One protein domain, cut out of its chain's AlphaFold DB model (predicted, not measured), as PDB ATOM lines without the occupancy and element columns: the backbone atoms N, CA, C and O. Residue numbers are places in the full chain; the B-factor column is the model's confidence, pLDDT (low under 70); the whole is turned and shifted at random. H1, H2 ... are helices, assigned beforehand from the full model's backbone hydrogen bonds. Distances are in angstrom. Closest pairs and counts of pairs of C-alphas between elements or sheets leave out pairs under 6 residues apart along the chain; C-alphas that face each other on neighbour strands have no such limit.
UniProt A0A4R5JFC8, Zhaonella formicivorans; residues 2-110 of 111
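Overview. This is residues 2 to 110 of the 111 residues of a protein of Zhaonella formicivorans (UniProt A0A4R5JFC8). The longest helix, H4, runs through the middle; H1 and H3 pack on its first part, H2 crosses it, H5 folds back on its later part, and H6 packs on H5 and H2, while residues 14 to 20 stick out. The printed part has 109 residues with six named helices, H1 to H6, and no named strand: all helix. It is compact, radius of gyration of the C-alphas 14.2 A, spanning 43 by 31 by 24 A.

Along the chain. H1, residues 2 to 10, begins at C-alpha 2 (111.609, 173.181, 126.412). H2 is residues 21 to 35, 20.6 A; H3 42 to 52, 15.2 A; H4 62 to 80, 27.1 A; H5 85 to 93. H6, residues 99 to 108, ends at C-alpha 108 (97.143, 166.597, 97.873).

Arrangement. H4 is the hub. Its residues 62 to 66 touch H1, closest C-alphas Gly 8 and Leu 62, 6.5 A. H2, with residues 23 to 27, touches residues 70 to 77 of H4 about perpendicular, 75 degrees, closest C-alphas Lys 23 and Lys 73, 6.8 A. H3 and H4, H4 and H5, and H5 and H6 form hairpins. Each O i to N i+4 pair in H1 to H6 is within hydrogen-bond range.

Size, cuts and confidence. The printed part has no cut and no long link. Residues 5, 8 to 23 and 54 to 60 are under pLDDT 70.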
ATOM      1  N   ASN A   2     110.453 174.102 126.323       70.62
ATOM      2  CA  ASN A   2     111.609 173.181 126.412       70.62
ATOM      3  C   ASN A   2     112.531 173.117 125.177       70.62
ATOM      4  O   ASN A   2     113.747 173.202 125.320       70.62
ATOM      5  N   ILE A   3     111.990 173.007 123.957       73.81
ATOM      6  CA  ILE A   3     112.808 172.951 122.724       73.81
ATOM      7  C   ILE A   3     113.657 174.220 122.553       73.81
ATOM      8  O   ILE A   3     114.793 174.156 122.091       73.81
ATOM      9  N   ILE A   4     113.111 175.371 122.940       74.69
ATOM     10  CA  ILE A   4     113.765 176.675 122.817       74.69
ATOM     11  C   ILE A   4     114.830 176.834 123.892       74.69
ATOM     12  O   ILE A   4     115.915 177.299 123.573       74.69
ATOM     13  N   GLY A   5     114.566 176.382 125.121       69.25
ATOM     14  CA  GLY A   5     115.582 176.321 126.173       69.25
ATOM     15  C   GLY A   5     116.768 175.436 125.779       69.25
ATOM     16  O   GLY A   5     117.913 175.873 125.858       69.25
ATOM     17  N   ILE A   6     116.505 174.233 125.254       72.56
ATOM     18  CA  ILE A   6     117.552 173.293 124.819       72.56
ATOM     19  C   ILE A   6     118.391 173.888 123.680       72.56
ATOM     20  O   ILE A   6     119.618 173.887 123.756       72.56
ATOM     21  N   ILE A   7     117.747 174.425 122.637       72.00
ATOM     22  CA  ILE A   7     118.455 175.023 121.492       72.00
ATOM     23  C   ILE A   7     119.135 176.346 121.884       72.00
ATOM     24  O   ILE A   7     120.167 176.700 121.319       72.00
ATOM     25  N   GLY A   8     118.570 177.074 122.847       69.19
ATOM     26  CA  GLY A   8     119.078 178.351 123.343       69.19
ATOM     27  C   GLY A   8     120.363 178.229 124.143       69.19
ATOM     28  O   GLY A   8     121.251 179.057 123.967       69.19
ATOM     29  N   VAL A   9     120.470 177.191 124.972       66.56
ATOM     30  CA  VAL A   9     121.641 176.954 125.829       66.56
ATOM     31  C   VAL A   9     122.713 176.149 125.094       66.56
ATOM     32  O   VAL A   9     123.876 176.534 125.096       66.56
ATOM     33  N   ASN A  10     122.328 175.064 124.412       64.25
ATOM     34  CA  ASN A  10     123.277 174.091 123.853       64.25
ATOM     35  C   ASN A  10     123.435 174.183 122.326       64.25
ATOM     36  O   ASN A  10     124.145 173.380 121.716       64.25
ATOM     37  N   GLY A  11     122.766 175.145 121.683       67.06
ATOM     38  CA  GLY A  11     122.683 175.221 120.228       67.06
ATOM     39  C   GLY A  11     121.819 174.107 119.628       67.06
ATOM     40  O   GLY A  11     121.226 173.277 120.318       67.06
ATOM     41  N   VAL A  12     121.714 174.079 118.297       66.56
ATOM     42  CA  VAL A  12     120.994 172.993 117.614       66.56
ATOM     43  C   VAL A  12     121.748 171.681 117.867       66.56
ATOM     44  O   VAL A  12     122.929 171.617 117.518       66.56
ATOM     45  N   PRO A  13     121.104 170.630 118.413       63.53
ATOM     46  CA  PRO A  13     121.786 169.377 118.717       63.53
ATOM     47  C   PRO A  13     122.427 168.799 117.446       63.53
ATOM     48  O   PRO A  13     121.737 168.504 116.463       63.53
ATOM     49  N   LYS A  14     123.762 168.677 117.462       57.88
ATOM     50  CA  LYS A  14     124.573 168.080 116.392       57.88
ATOM     51  C   LYS A  14     124.866 166.620 116.749       57.88
ATOM     52  O   LYS A  14     125.408 166.334 117.810       57.88
ATOM     53  N   GLY A  15     124.522 165.698 115.853       55.03
ATOM     54  CA  GLY A  15     124.811 164.270 116.021       55.03
ATOM     55  C   GLY A  15     123.888 163.525 116.995       55.03
ATOM     56  O   GLY A  15     122.800 163.984 117.340       55.03
ATOM     57  N   ASN A  16     124.327 162.329 117.394       49.50
ATOM     58  CA  ASN A  16     123.538 161.311 118.098       49.50
ATOM     59  C   ASN A  16     123.376 161.553 119.614       49.50
ATOM     60  O   ASN A  16     122.860 160.683 120.302       49.50
ATOM     61  N   LYS A  17     123.820 162.702 120.148       49.53
ATOM     62  CA  LYS A  17     123.880 162.954 121.601       49.53
ATOM     63  C   LYS A  17     122.548 163.337 122.267       49.53
ATOM     64  O   LYS A  17     122.539 163.526 123.468       49.53
ATOM     65  N   ASP A  18     121.444 163.384 121.515       57.44
ATOM     66  CA  ASP A  18     120.088 163.139 122.046       57.44
ATOM     67  C   ASP A  18     119.081 162.942 120.886       57.44
ATOM     68  O   ASP A  18     118.465 163.899 120.391       57.44
ATOM     69  N   PRO A  19     118.946 161.716 120.338       52.88
ATOM     70  CA  PRO A  19     118.378 161.520 119.009       52.88
ATOM     71  C   PRO A  19     116.868 161.238 118.981       52.88
ATOM     72  O   PRO A  19     116.319 161.195 117.874       52.88
ATOM     73  N   TYR A  20     116.186 161.106 120.132       53.69
ATOM     74  CA  TYR A  20     114.785 160.653 120.194       53.69
ATOM     75  C   TYR A  20     113.808 161.608 120.886       53.69
ATOM     76  O   TYR A  20     112.772 161.904 120.289       53.69
ATOM     77  N   SER A  21     114.118 162.151 122.067       63.44
ATOM     78  CA  SER A  21     113.157 162.959 122.838       63.44
ATOM     79  C   SER A  21     112.683 164.185 122.053       63.44
ATOM     80  O   SER A  21     111.496 164.315 121.756       63.44
ATOM     81  N   SER A  22     113.604 165.025 121.570       67.00
ATOM     82  CA  SER A  22     113.260 166.238 120.807       67.00
ATOM     83  C   SER A  22     112.609 165.948 119.449       67.00
ATOM     84  O   SER A  22     111.776 166.729 118.987       67.00
ATOM     85  N   LYS A  23     112.940 164.815 118.806       68.38
ATOM     86  CA  LYS A  23     112.262 164.382 117.569       68.38
ATOM     87  C   LYS A  23     110.816 163.982 117.858       68.38
ATOM     88  O   LYS A  23     109.915 164.445 117.162       68.38
ATOM     89  N   ARG A  24     110.600 163.159 118.889       77.88
ATOM     90  CA  ARG A  24     109.274 162.676 119.292       77.88
ATOM     91  C   ARG A  24     108.388 163.824 119.765       77.88
ATOM     92  O   ARG A  24     107.227 163.860 119.380       77.88
ATOM     93  N   PHE A  25     108.937 164.799 120.493       81.75
ATOM     94  CA  PHE A  25     108.201 166.002 120.891       81.75
ATOM     95  C   PHE A  25     107.740 166.829 119.687       81.75
ATOM     96  O   PHE A  25     106.561 167.155 119.596       81.75
ATOM     97  N   ILE A  26     108.632 167.139 118.738       84.31
ATOM     98  CA  ILE A  26     108.267 167.951 117.563       84.31
ATOM     99  C   ILE A  26     107.220 167.252 116.697       84.31
ATOM    100  O   ILE A  26     106.241 167.881 116.297       84.31
ATOM    101  N   ILE A  27     107.409 165.959 116.421       85.88
ATOM    102  CA  ILE A  27     106.454 165.181 115.625       85.88
ATOM    103  C   ILE A  27     105.130 165.038 116.383       85.88
ATOM    104  O   ILE A  27     104.079 165.183 115.775       85.88
ATOM    105  N   GLY A  28     105.162 164.818 117.699       87.81
ATOM    106  CA  GLY A  28     103.962 164.745 118.536       87.81
ATOM    107  C   GLY A  28     103.148 166.038 118.496       87.81
ATOM    108  O   GLY A  28     101.957 165.993 118.213       87.81
ATOM    109  N   ILE A  29     103.797 167.193 118.674       86.69
ATOM    110  CA  ILE A  29     103.145 168.507 118.541       86.69
ATOM    111  C   ILE A  29     102.542 168.657 117.144       86.69
ATOM    112  O   ILE A  29     101.396 169.069 117.007       86.69
ATOM    113  N   PHE A  30     103.288 168.298 116.099       88.50
ATOM    114  CA  PHE A  30     102.792 168.390 114.730       88.50
ATOM    115  C   PHE A  30     101.565 167.502 114.484       88.50
ATOM    116  O   PHE A  30     100.592 167.962 113.891       88.50
ATOM    117  N   ARG A  31     101.580 166.265 114.990       87.94
ATOM    118  CA  ARG A  31     100.446 165.341 114.900       87.94
ATOM    119  C   ARG A  31      99.226 165.868 115.637       87.94
ATOM    120  O   ARG A  31      98.168 165.905 115.035       87.94
ATOM    121  N   ILE A  32      99.382 166.385 116.856       90.94
ATOM    122  CA  ILE A  32      98.282 167.011 117.610       90.94
ATOM    123  C   ILE A  32      97.650 168.155 116.806       90.94
ATOM    124  O   ILE A  32      96.427 168.255 116.751       90.94
ATOM    125  N   ILE A  33      98.467 168.999 116.164       90.50
ATOM    126  CA  ILE A  33      97.986 170.110 115.329       90.50
ATOM    127  C   ILE A  33      97.174 169.598 114.137       90.50
ATOM    128  O   ILE A  33      96.117 170.152 113.845       90.50
ATOM    129  N   ILE A  34      97.653 168.561 113.449       90.25
ATOM    130  CA  ILE A  34      96.964 167.987 112.286       90.25
ATOM    131  C   ILE A  34      95.686 167.257 112.702       90.25
ATOM    132  O   ILE A  34      94.623 167.534 112.155       90.25
ATOM    133  N   GLU A  35      95.799 166.331 113.654       91.00
ATOM    134  CA  GLU A  35      94.723 165.435 114.088       91.00
ATOM    135  C   GLU A  35      93.550 166.243 114.662       91.00
ATOM    136  O   GLU A  35      92.399 165.956 114.344       91.00
ATOM    137  N   ASN A  36      93.833 167.332 115.389       93.12
ATOM    138  CA  ASN A  36      92.811 168.244 115.915       93.12
ATOM    139  C   ASN A  36      92.512 169.446 115.002       93.12
ATOM    140  O   ASN A  36      91.788 170.353 115.405       93.12
ATOM    141  N   ARG A  37      93.080 169.496 113.788       89.94
ATOM    142  CA  ARG A  37      92.881 170.579 112.802       89.94
ATOM    143  C   ARG A  37      93.085 171.991 113.371       89.94
ATOM    144  O   ARG A  37      92.353 172.924 113.045       89.94
ATOM    145  N   LEU A  38      94.104 172.164 114.207       89.88
ATOM    146  CA  LEU A  38      94.374 173.438 114.869       89.88
ATOM    147  C   LEU A  38      94.996 174.446 113.895       89.88
ATOM    148  O   LEU A  38      96.029 174.190 113.268       89.88
ATOM    149  N   ILE A  39      94.409 175.641 113.824       88.81
ATOM    150  CA  ILE A  39      94.927 176.760 113.027       88.81
ATOM    151  C   ILE A  39      95.979 177.497 113.862       88.81
ATOM    152  O   ILE A  39      95.706 178.500 114.515       88.81
ATOM    153  N   LEU A  40      97.198 176.955 113.882       86.88
ATOM    154  CA  LEU A  40      98.304 177.490 114.677       86.88
ATOM    155  C   LEU A  40      99.451 177.968 113.793       86.88
ATOM    156  O   LEU A  40      99.934 177.239 112.929       86.88
ATOM    157  N   ASN A  41      99.922 179.187 114.055       87.62
ATOM    158  CA  ASN A  41     101.101 179.745 113.403       87.62
ATOM    159  C   ASN A  41     102.356 179.397 114.219       87.62
ATOM    160  O   ASN A  41     102.640 180.016 115.248       87.62
ATOM    161  N   ILE A  42     103.127 178.405 113.762       84.38
ATOM    162  CA  ILE A  42     104.306 177.919 114.501       84.38
ATOM    163  C   ILE A  42     105.365 179.007 114.662       84.38
ATOM    164  O   ILE A  42     105.995 179.098 115.714       84.38
ATOM    165  N   LYS A  43     105.546 179.871 113.664       83.81
ATOM    166  CA  LYS A  43     106.525 180.959 113.728       83.81
ATOM    167  C   LYS A  43     106.139 181.990 114.786       83.81
ATOM    168  O   LYS A  43     107.000 182.421 115.553       83.81
ATOM    169  N   ALA A  44     104.853 182.331 114.880       86.06
ATOM    170  CA  ALA A  44     104.328 183.199 115.930       86.06
ATOM    171  C   ALA A  44     104.479 182.563 117.321       86.06
ATOM    172  O   ALA A  44     104.914 183.237 118.253       86.06
ATOM    173  N   LEU A  45     104.208 181.258 117.454       85.56
ATOM    174  CA  LEU A  45     104.429 180.513 118.699       85.56
ATOM    175  C   LEU A  45     105.900 180.516 119.120       85.56
ATOM    176  O   LEU A  45     106.194 180.820 120.275       85.56
ATOM    177  N   ILE A  46     106.826 180.229 118.198       83.94
ATOM    178  CA  ILE A  46     108.272 180.278 118.466       83.94
ATOM    179  C   ILE A  46     108.669 181.698 118.876       83.94
ATOM    180  O   ILE A  46     109.365 181.872 119.868       83.94
ATOM    181  N   LYS A  47     108.195 182.733 118.174       84.12
ATOM    182  CA  LYS A  47     108.495 184.129 118.527       84.12
ATOM    183  C   LYS A  47     107.991 184.481 119.929       84.12
ATOM    184  O   LYS A  47     108.746 185.057 120.708       84.12
ATOM    185  N   LYS A  48     106.749 184.107 120.259       84.88
ATOM    186  CA  LYS A  48     106.135 184.361 121.569       84.88
ATOM    187  C   LYS A  48     106.913 183.668 122.685       84.88
ATOM    188  O   LYS A  48     107.283 184.299 123.665       84.88
ATOM    189  N   THR A  49     107.225 182.396 122.502       82.75
ATOM    190  CA  THR A  49     107.989 181.618 123.485       82.75
ATOM    191  C   THR A  49     109.420 182.137 123.644       82.75
ATOM    192  O   THR A  49     109.859 182.318 124.771       82.75
ATOM    193  N   VAL A  50     110.119 182.506 122.563       80.94
ATOM    194  CA  VAL A  50     111.425 183.193 122.644       80.94
ATOM    195  C   VAL A  50     111.319 184.502 123.431       80.94
ATOM    196  O   VAL A  50     112.159 184.750 124.293       80.94
ATOM    197  N   SER A  51     110.279 185.314 123.199       80.50
ATOM    198  CA  SER A  51     110.083 186.553 123.964       80.50
ATOM    199  C   SER A  51     109.819 186.312 125.453       80.50
ATOM    200  O   SER A  51     110.280 187.102 126.270       80.50
ATOM    201  N   THR A  52     109.174 185.200 125.827       79.94
ATOM    202  CA  THR A  52     108.941 184.829 127.235       79.94
ATOM    203  C   THR A  52     110.243 184.565 127.998       79.94
ATOM    204  O   THR A  52     110.319 184.817 129.196       79.94
ATOM    205  N   TYR A  53     111.292 184.092 127.322       73.12
ATOM    206  CA  TYR A  53     112.609 183.913 127.943       73.12
ATOM    207  C   TYR A  53     113.401 185.233 128.086       73.12
ATOM    208  O   TYR A  53     114.407 185.263 128.800       73.12
ATOM    209  N   GLY A  54     112.955 186.326 127.453       68.19
ATOM    210  CA  GLY A  54     113.539 187.664 127.581       68.19
ATOM    211  C   GLY A  54     115.043 187.711 127.277       68.19
ATOM    212  O   GLY A  54     115.515 187.128 126.303       68.19
ATOM    213  N   ASN A  55     115.809 188.375 128.149       64.25
ATOM    214  CA  ASN A  55     117.264 188.535 128.019       64.25
ATOM    215  C   ASN A  55     118.078 187.279 128.387       64.25
ATOM    216  O   ASN A  55     119.302 187.304 128.298       64.25
ATOM    217  N   LYS A  56     117.437 186.173 128.795       65.19
ATOM    218  CA  LYS A  56     118.151 184.921 129.116       65.19
ATOM    219  C   LYS A  56     118.659 184.195 127.867       65.19
ATOM    220  O   LYS A  56     119.486 183.294 127.978       65.19
ATOM    221  N   LEU A  57     118.167 184.561 126.683       63.75
ATOM    222  CA  LEU A  57     118.576 183.967 125.411       63.75
ATOM    223  C   LEU A  57     119.567 184.884 124.694       63.75
ATOM    224  O   LEU A  57     119.223 185.956 124.210       63.75
ATOM    225  N   ILE A  58     120.806 184.413 124.583       57.78
ATOM    226  CA  ILE A  58     121.948 185.177 124.058       57.78
ATOM    227  C   ILE A  58     121.880 185.320 122.522       57.78
ATOM    228  O   ILE A  58     122.496 186.205 121.928       57.78
ATOM    229  N   ASN A  59     121.110 184.464 121.840       66.06
ATOM    230  CA  ASN A  59     121.164 184.339 120.386       66.06
ATOM    231  C   ASN A  59     119.964 184.983 119.669       66.06
ATOM    232  O   ASN A  59     118.886 184.396 119.576       66.06
ATOM    233  N   LYS A  60     120.186 186.140 119.031       67.38
ATOM    234  CA  LYS A  60     119.183 186.824 118.186       67.38
ATOM    235  C   LYS A  60     118.686 185.979 116.998       67.38
ATOM    236  O   LYS A  60     117.617 186.252 116.461       67.38
ATOM    237  N   LYS A  61     119.422 184.935 116.591       75.19
ATOM    238  CA  LYS A  61     119.040 184.008 115.505       75.19
ATOM    239  C   LYS A  61     118.274 182.774 115.997       75.19
ATOM    240  O   LYS A  61     117.971 181.893 115.194       75.19
ATOM    241  N   LEU A  62     117.942 182.684 117.288       79.50
ATOM    242  CA  LEU A  62     117.329 181.487 117.866       79.50
ATOM    243  C   LEU A  62     116.003 181.115 117.199       79.50
ATOM    244  O   LEU A  62     115.796 179.956 116.856       79.50
ATOM    245  N   THR A  63     115.143 182.099 116.943       80.19
ATOM    246  CA  THR A  63     113.861 181.900 116.254       80.19
ATOM    247  C   THR A  63     114.055 181.198 114.909       80.19
ATOM    248  O   THR A  63     113.344 180.243 114.599       80.19
ATOM    249  N   TYR A  64     115.059 181.624 114.136       82.00
ATOM    250  CA  TYR A  64     115.400 181.015 112.853       82.00
ATOM    251  C   TYR A  64     115.951 179.595 113.025       82.00
ATOM    252  O   TYR A  64     115.526 178.684 112.322       82.00
ATOM    253  N   LEU A  65     116.848 179.380 113.991       82.31
ATOM    254  CA  LEU A  65     117.420 178.058 114.266       82.31
ATOM    255  C   LEU A  65     116.353 177.037 114.678       82.31
ATOM    256  O   LEU A  65     116.368 175.904 114.200       82.31
ATOM    257  N   VAL A  66     115.411 177.440 115.533       83.06
ATOM    258  CA  VAL A  66     114.303 176.589 115.988       83.06
ATOM    259  C   VAL A  66     113.350 176.290 114.831       83.06
ATOM    260  O   VAL A  66     112.979 175.133 114.638       83.06
ATOM    261  N   ALA A  67     113.004 177.296 114.022       83.88
ATOM    262  CA  ALA A  67     112.169 177.103 112.839       83.88
ATOM    263  C   ALA A  67     112.832 176.156 111.824       83.88
ATOM    264  O   ALA A  67     112.205 175.211 111.347       83.88
ATOM    265  N   PHE A  68     114.125 176.339 111.550       83.94
ATOM    266  CA  PHE A  68     114.890 175.461 110.669       83.94
ATOM    267  C   PHE A  68     114.958 174.026 111.210       83.94
ATOM    268  O   PHE A  68     114.769 173.061 110.466       83.94
ATOM    269  N   TYR A  69     115.182 173.868 112.517       84.25
ATOM    270  CA  TYR A  69     115.181 172.559 113.168       84.25
ATOM    271  C   TYR A  69     113.823 171.862 113.034       84.25
ATOM    272  O   TYR A  69     113.779 170.689 112.661       84.25
ATOM    273  N   TYR A  70     112.726 172.590 113.266       86.00
ATOM    274  CA  TYR A  70     111.359 172.104 113.084       86.00
ATOM    275  C   TYR A  70     111.115 171.609 111.651       86.00
ATOM    276  O   TYR A  70     110.742 170.450 111.456       86.00
ATOM    277  N   LEU A  71     111.425 172.434 110.644       86.50
ATOM    278  CA  LEU A  71     111.267 172.085 109.228       86.50
ATOM    279  C   LEU A  71     112.085 170.851 108.832       86.50
ATOM    280  O   LEU A  71     111.587 169.965 108.136       86.50
ATOM    281  N   LYS A  72     113.325 170.741 109.326       88.06
ATOM    282  CA  LYS A  72     114.181 169.576 109.071       88.06
ATOM    283  C   LYS A  72     113.569 168.282 109.617       88.06
ATOM    284  O   LYS A  72     113.678 167.240 108.971       88.06
ATOM    285  N   LYS A  73     112.928 168.324 110.793       87.88
ATOM    286  CA  LYS A  73     112.226 167.153 111.352       87.88
ATOM    287  C   LYS A  73     110.978 166.805 110.557       87.88
ATOM    288  O   LYS A  73     110.766 165.627 110.287       87.88
ATOM    289  N   LEU A  74     110.224 167.814 110.132       88.19
ATOM    290  CA  LEU A  74     109.053 167.634 109.281       88.19
ATOM    291  C   LEU A  74     109.416 166.912 107.978       88.19
ATOM    292  O   LEU A  74     108.799 165.908 107.633       88.19
ATOM    293  N   LYS A  75     110.473 167.379 107.297       89.69
ATOM    294  CA  LYS A  75     110.977 166.756 106.068       89.69
ATOM    295  C   LYS A  75     111.355 165.294 106.295       89.69
ATOM    296  O   LYS A  75     110.938 164.437 105.527       89.69
ATOM    297  N   GLY A  76     112.107 165.003 107.358       90.44
ATOM    298  CA  GLY A  76     112.485 163.627 107.696       90.44
ATOM    299  C   GLY A  76     111.281 162.717 107.959       90.44
ATOM    300  O   GLY A  76     111.279 161.571 107.523       90.44
ATOM    301  N   TRP A  77     110.241 163.236 108.617       89.56
ATOM    302  CA  TRP A  77     109.009 162.490 108.865       89.56
ATOM    303  C   TRP A  77     108.258 162.163 107.568       89.56
ATOM    304  O   TRP A  77     107.938 161.003 107.330       89.56
ATOM    305  N   TYR A  78     108.057 163.135 106.674       91.38
ATOM    306  CA  TYR A  78     107.401 162.870 105.389       91.38
ATOM    307  C   TYR A  78     108.196 161.923 104.484       91.38
ATOM    308  O   TYR A  78     107.602 161.049 103.859       91.38
ATOM    309  N   LEU A  79     109.528 162.027 104.458       91.44
ATOM    310  CA  LEU A  79     110.367 161.058 103.744       91.44
ATOM    311  C   LEU A  79     110.161 159.635 104.287       91.44
ATOM    312  O   LEU A  79     110.031 158.701 103.504       91.44
ATOM    313  N   SER A  80     110.058 159.470 105.612       89.75
ATOM    314  CA  SER A  80     109.792 158.158 106.223       89.75
ATOM    315  C   SER A  80     108.401 157.591 105.911       89.75
ATOM    316  O   SER A  80     108.203 156.387 106.007       89.75
ATOM    317  N   LEU A  81     107.452 158.441 105.510       89.88
ATOM    318  CA  LEU A  81     106.115 158.041 105.059       89.88
ATOM    319  C   LEU A  81     106.055 157.723 103.551       89.88
ATOM    320  O   LEU A  81     104.977 157.421 103.043       89.88
ATOM    321  N   GLY A  82     107.179 157.813 102.834       91.00
ATOM    322  CA  GLY A  82     107.271 157.511 101.402       91.00
ATOM    323  C   GLY A  82     106.967 158.686 100.467       91.00
ATOM    324  O   GLY A  82     106.839 158.482  99.263       91.00
ATOM    325  N   TYR A  83     106.857 159.919 100.973       91.81
ATOM    326  CA  TYR A  83     106.676 161.093 100.112       91.81
ATOM    327  C   TYR A  83     107.974 161.454  99.382       91.81
ATOM    328  O   TYR A  83     109.067 161.370  99.948       91.81
ATOM    329  N   SER A  84     107.855 161.932  98.140       92.25
ATOM    330  CA  SER A  84     109.018 162.335  97.349       92.25
ATOM    331  C   SER A  84     109.707 163.571  97.947       92.25
ATOM    332  O   SER A  84     109.061 164.516  98.417       92.25
ATOM    333  N   SER A  85     111.045 163.607  97.899       91.25
ATOM    334  CA  SER A  85     111.813 164.776  98.359       91.25
ATOM    335  C   SER A  85     111.447 166.048  97.587       91.25
ATOM    336  O   SER A  85     111.466 167.135  98.173       91.25
ATOM    337  N   ASN A  86     111.081 165.919  96.307       90.38
ATOM    338  CA  ASN A  86     110.672 167.039  95.464       90.38
ATOM    339  C   ASN A  86     109.359 167.634  95.966       90.38
ATOM    340  O   ASN A  86     109.327 168.816  96.293       90.38
ATOM    341  N   THR A  87     108.323 166.811  96.151       90.25
ATOM    342  CA  THR A  87     107.018 167.244  96.673       90.25
ATOM    343  C   THR A  87     107.159 167.960  98.014       90.25
ATOM    344  O   THR A  87     106.640 169.061  98.201       90.25
ATOM    345  N   ILE A  88     107.918 167.371  98.945       91.06
ATOM    346  CA  ILE A  88     108.135 167.960 100.271       91.06
ATOM    347  C   ILE A  88     108.844 169.312 100.147       91.06
ATOM    348  O   ILE A  88     108.438 170.285 100.778       91.06
ATOM    349  N   SER A  89     109.909 169.384  99.346       88.62
ATOM    350  CA  SER A  89     110.710 170.605  99.219       88.62
ATOM    351  C   SER A  89     109.930 171.722  98.516       88.62
ATOM    352  O   SER A  89     110.034 172.868  98.945       88.62
ATOM    353  N   SER A  90     109.079 171.396  97.536       89.50
ATOM    354  CA  SER A  90     108.181 172.358  96.885       89.50
ATOM    355  C   SER A  90     107.196 172.982  97.873       89.50
ATOM    356  O   SER A  90     107.048 174.200  97.901       89.50
ATOM    357  N   VAL A  91     106.565 172.182  98.741       89.12
ATOM    358  CA  VAL A  91     105.619 172.717  99.736       89.12
ATOM    359  C   VAL A  91     106.337 173.494 100.839       89.12
ATOM    360  O   VAL A  91     105.877 174.561 101.239       89.12
ATOM    361  N   LEU A  92     107.472 172.991 101.334       86.62
ATOM    362  CA  LEU A  92     108.236 173.670 102.386       86.62
ATOM    363  C   LEU A  92     108.893 174.973 101.900       86.62
ATOM    364  O   LEU A  92     109.092 175.879 102.709       86.62
ATOM    365  N   GLY A  93     109.186 175.097 100.602       83.69
ATOM    366  CA  GLY A  93     109.721 176.315  99.986       83.69
ATOM    367  C   GLY A  93     108.740 177.492  99.967       83.69
ATOM    368  O   GLY A  93     109.167 178.642  99.944       83.69
ATOM    369  N   LEU A  94     107.433 177.233 100.083       82.69
ATOM    370  CA  LEU A  94     106.385 178.263 100.110       82.69
ATOM    371  C   LEU A  94     106.345 179.082 101.416       82.69
ATOM    372  O   LEU A  94     105.447 179.900 101.592       82.69
ATOM    373  N   SER A  95     107.280 178.861 102.351       74.06
ATOM    374  CA  SER A  95     107.362 179.578 103.637       74.06
ATOM    375  C   SER A  95     106.042 179.590 104.424       74.06
ATOM    376  O   SER A  95     105.702 180.566 105.091       74.06
ATOM    377  N   ILE A  96     105.280 178.495 104.349       74.44
ATOM    378  CA  ILE A  96     103.958 178.386 104.975       74.44
ATOM    379  C   ILE A  96     104.108 178.364 106.501       74.44
ATOM    380  O   ILE A  96     104.802 177.519 107.063       74.44
ATOM    381  N   GLU A  97     103.407 179.269 107.184       80.06
ATOM    382  CA  GLU A  97     103.530 179.446 108.639       80.06
ATOM    383  C   GLU A  97     102.607 178.517 109.457       80.06
ATOM    384  O   GLU A  97     102.771 178.379 110.674       80.06
ATOM    385  N   TYR A  98     101.666 177.848 108.780       87.56
ATOM    386  CA  TYR A  98     100.634 176.989 109.366       87.56
ATOM    387  C   TYR A  98     100.899 175.507 109.061       87.56
ATOM    388  O   TYR A  98     100.788 175.096 107.901       87.56
ATOM    389  N   PRO A  99     101.183 174.666 110.072       88.75
ATOM    390  CA  PRO A  99     101.497 173.256 109.855       88.75
ATOM    391  C   PRO A  99     100.348 172.460 109.231       88.75
ATOM    392  O   PRO A  99     100.593 171.585 108.403       88.75
ATOM    393  N   LEU A 100      99.102 172.800 109.571       89.88
ATOM    394  CA  LEU A 100      97.914 172.189 108.977       89.88
ATOM    395  C   LEU A 100      97.884 172.379 107.450       89.88
ATOM    396  O   LEU A 100      97.680 171.425 106.706       89.88
ATOM    397  N   ASN A 101      98.191 173.589 106.973       89.75
ATOM    398  CA  ASN A 101      98.233 173.894 105.541       89.75
ATOM    399  C   ASN A 101      99.387 173.188 104.821       89.75
ATOM    400  O   ASN A 101      99.245 172.826 103.653       89.75
ATOM    401  N   ILE A 102     100.526 172.994 105.496       90.06
ATOM    402  CA  ILE A 102     101.633 172.188 104.960       90.06
ATOM    403  C   ILE A 102     101.165 170.745 104.761       90.06
ATOM    404  O   ILE A 102     101.385 170.171 103.698       90.06
ATOM    405  N   HIS A 103     100.492 170.175 105.765       91.81
ATOM    406  CA  HIS A 103     100.007 168.800 105.712       91.81
ATOM    407  C   HIS A 103      99.003 168.573 104.584       91.81
ATOM    408  O   HIS A 103      99.198 167.667 103.779       91.81
ATOM    409  N   ILE A 104      97.989 169.436 104.471       91.44
ATOM    410  CA  ILE A 104      96.970 169.337 103.420       91.44
ATOM    411  C   ILE A 104      97.624 169.347 102.033       91.44
ATOM    412  O   ILE A 104      97.342 168.476 101.217       91.44
ATOM    413  N   ARG A 105      98.549 170.279 101.774       91.25
ATOM    414  CA  ARG A 105      99.238 170.374 100.475       91.25
ATOM    415  C   ARG A 105     100.096 169.155 100.159       91.25
ATOM    416  O   ARG A 105     100.077 168.687  99.027       91.25
ATOM    417  N   ILE A 106     100.840 168.638 101.137       90.88
ATOM    418  CA  ILE A 106     101.660 167.437 100.929       90.88
ATOM    419  C   ILE A 106     100.771 166.226 100.624       90.88
ATOM    420  O   ILE A 106     101.096 165.457  99.724       90.88
ATOM    421  N   CYS A 107      99.639 166.081 101.317       89.06
ATOM    422  CA  CYS A 107      98.673 165.015 101.049       89.06
ATOM    423  C   CYS A 107      98.020 165.141  99.664       89.06
ATOM    424  O   CYS A 107      97.829 164.126  99.003       89.06
ATOM    425  N   LEU A 108      97.715 166.361  99.206       89.62
ATOM    426  CA  LEU A 108      97.143 166.597  97.873       89.62
ATOM    427  C   LEU A 108      98.102 166.209  96.743       89.62
ATOM    428  O   LEU A 108      97.669 165.648  95.748       89.62
ATOM    429  N   LEU A 109      99.401 166.461  96.911       86.19
ATOM    430  CA  LEU A 109     100.439 166.160  95.915       86.19
ATOM    431  C   LEU A 109     100.933 164.700  95.953       86.19
ATOM    432  O   LEU A 109     102.015 164.399  95.446       86.19
ATOM    433  N   ARG A 110     100.201 163.813  96.639       76.31
ATOM    434  CA  ARG A 110     100.472 162.370  96.676       76.31
ATOM    435  C   ARG A 110      99.774 161.608  95.542       76.31
ATOM    436  O   ARG A 110     100.200 160.496  95.246       76.31
TER     437      ARG A 110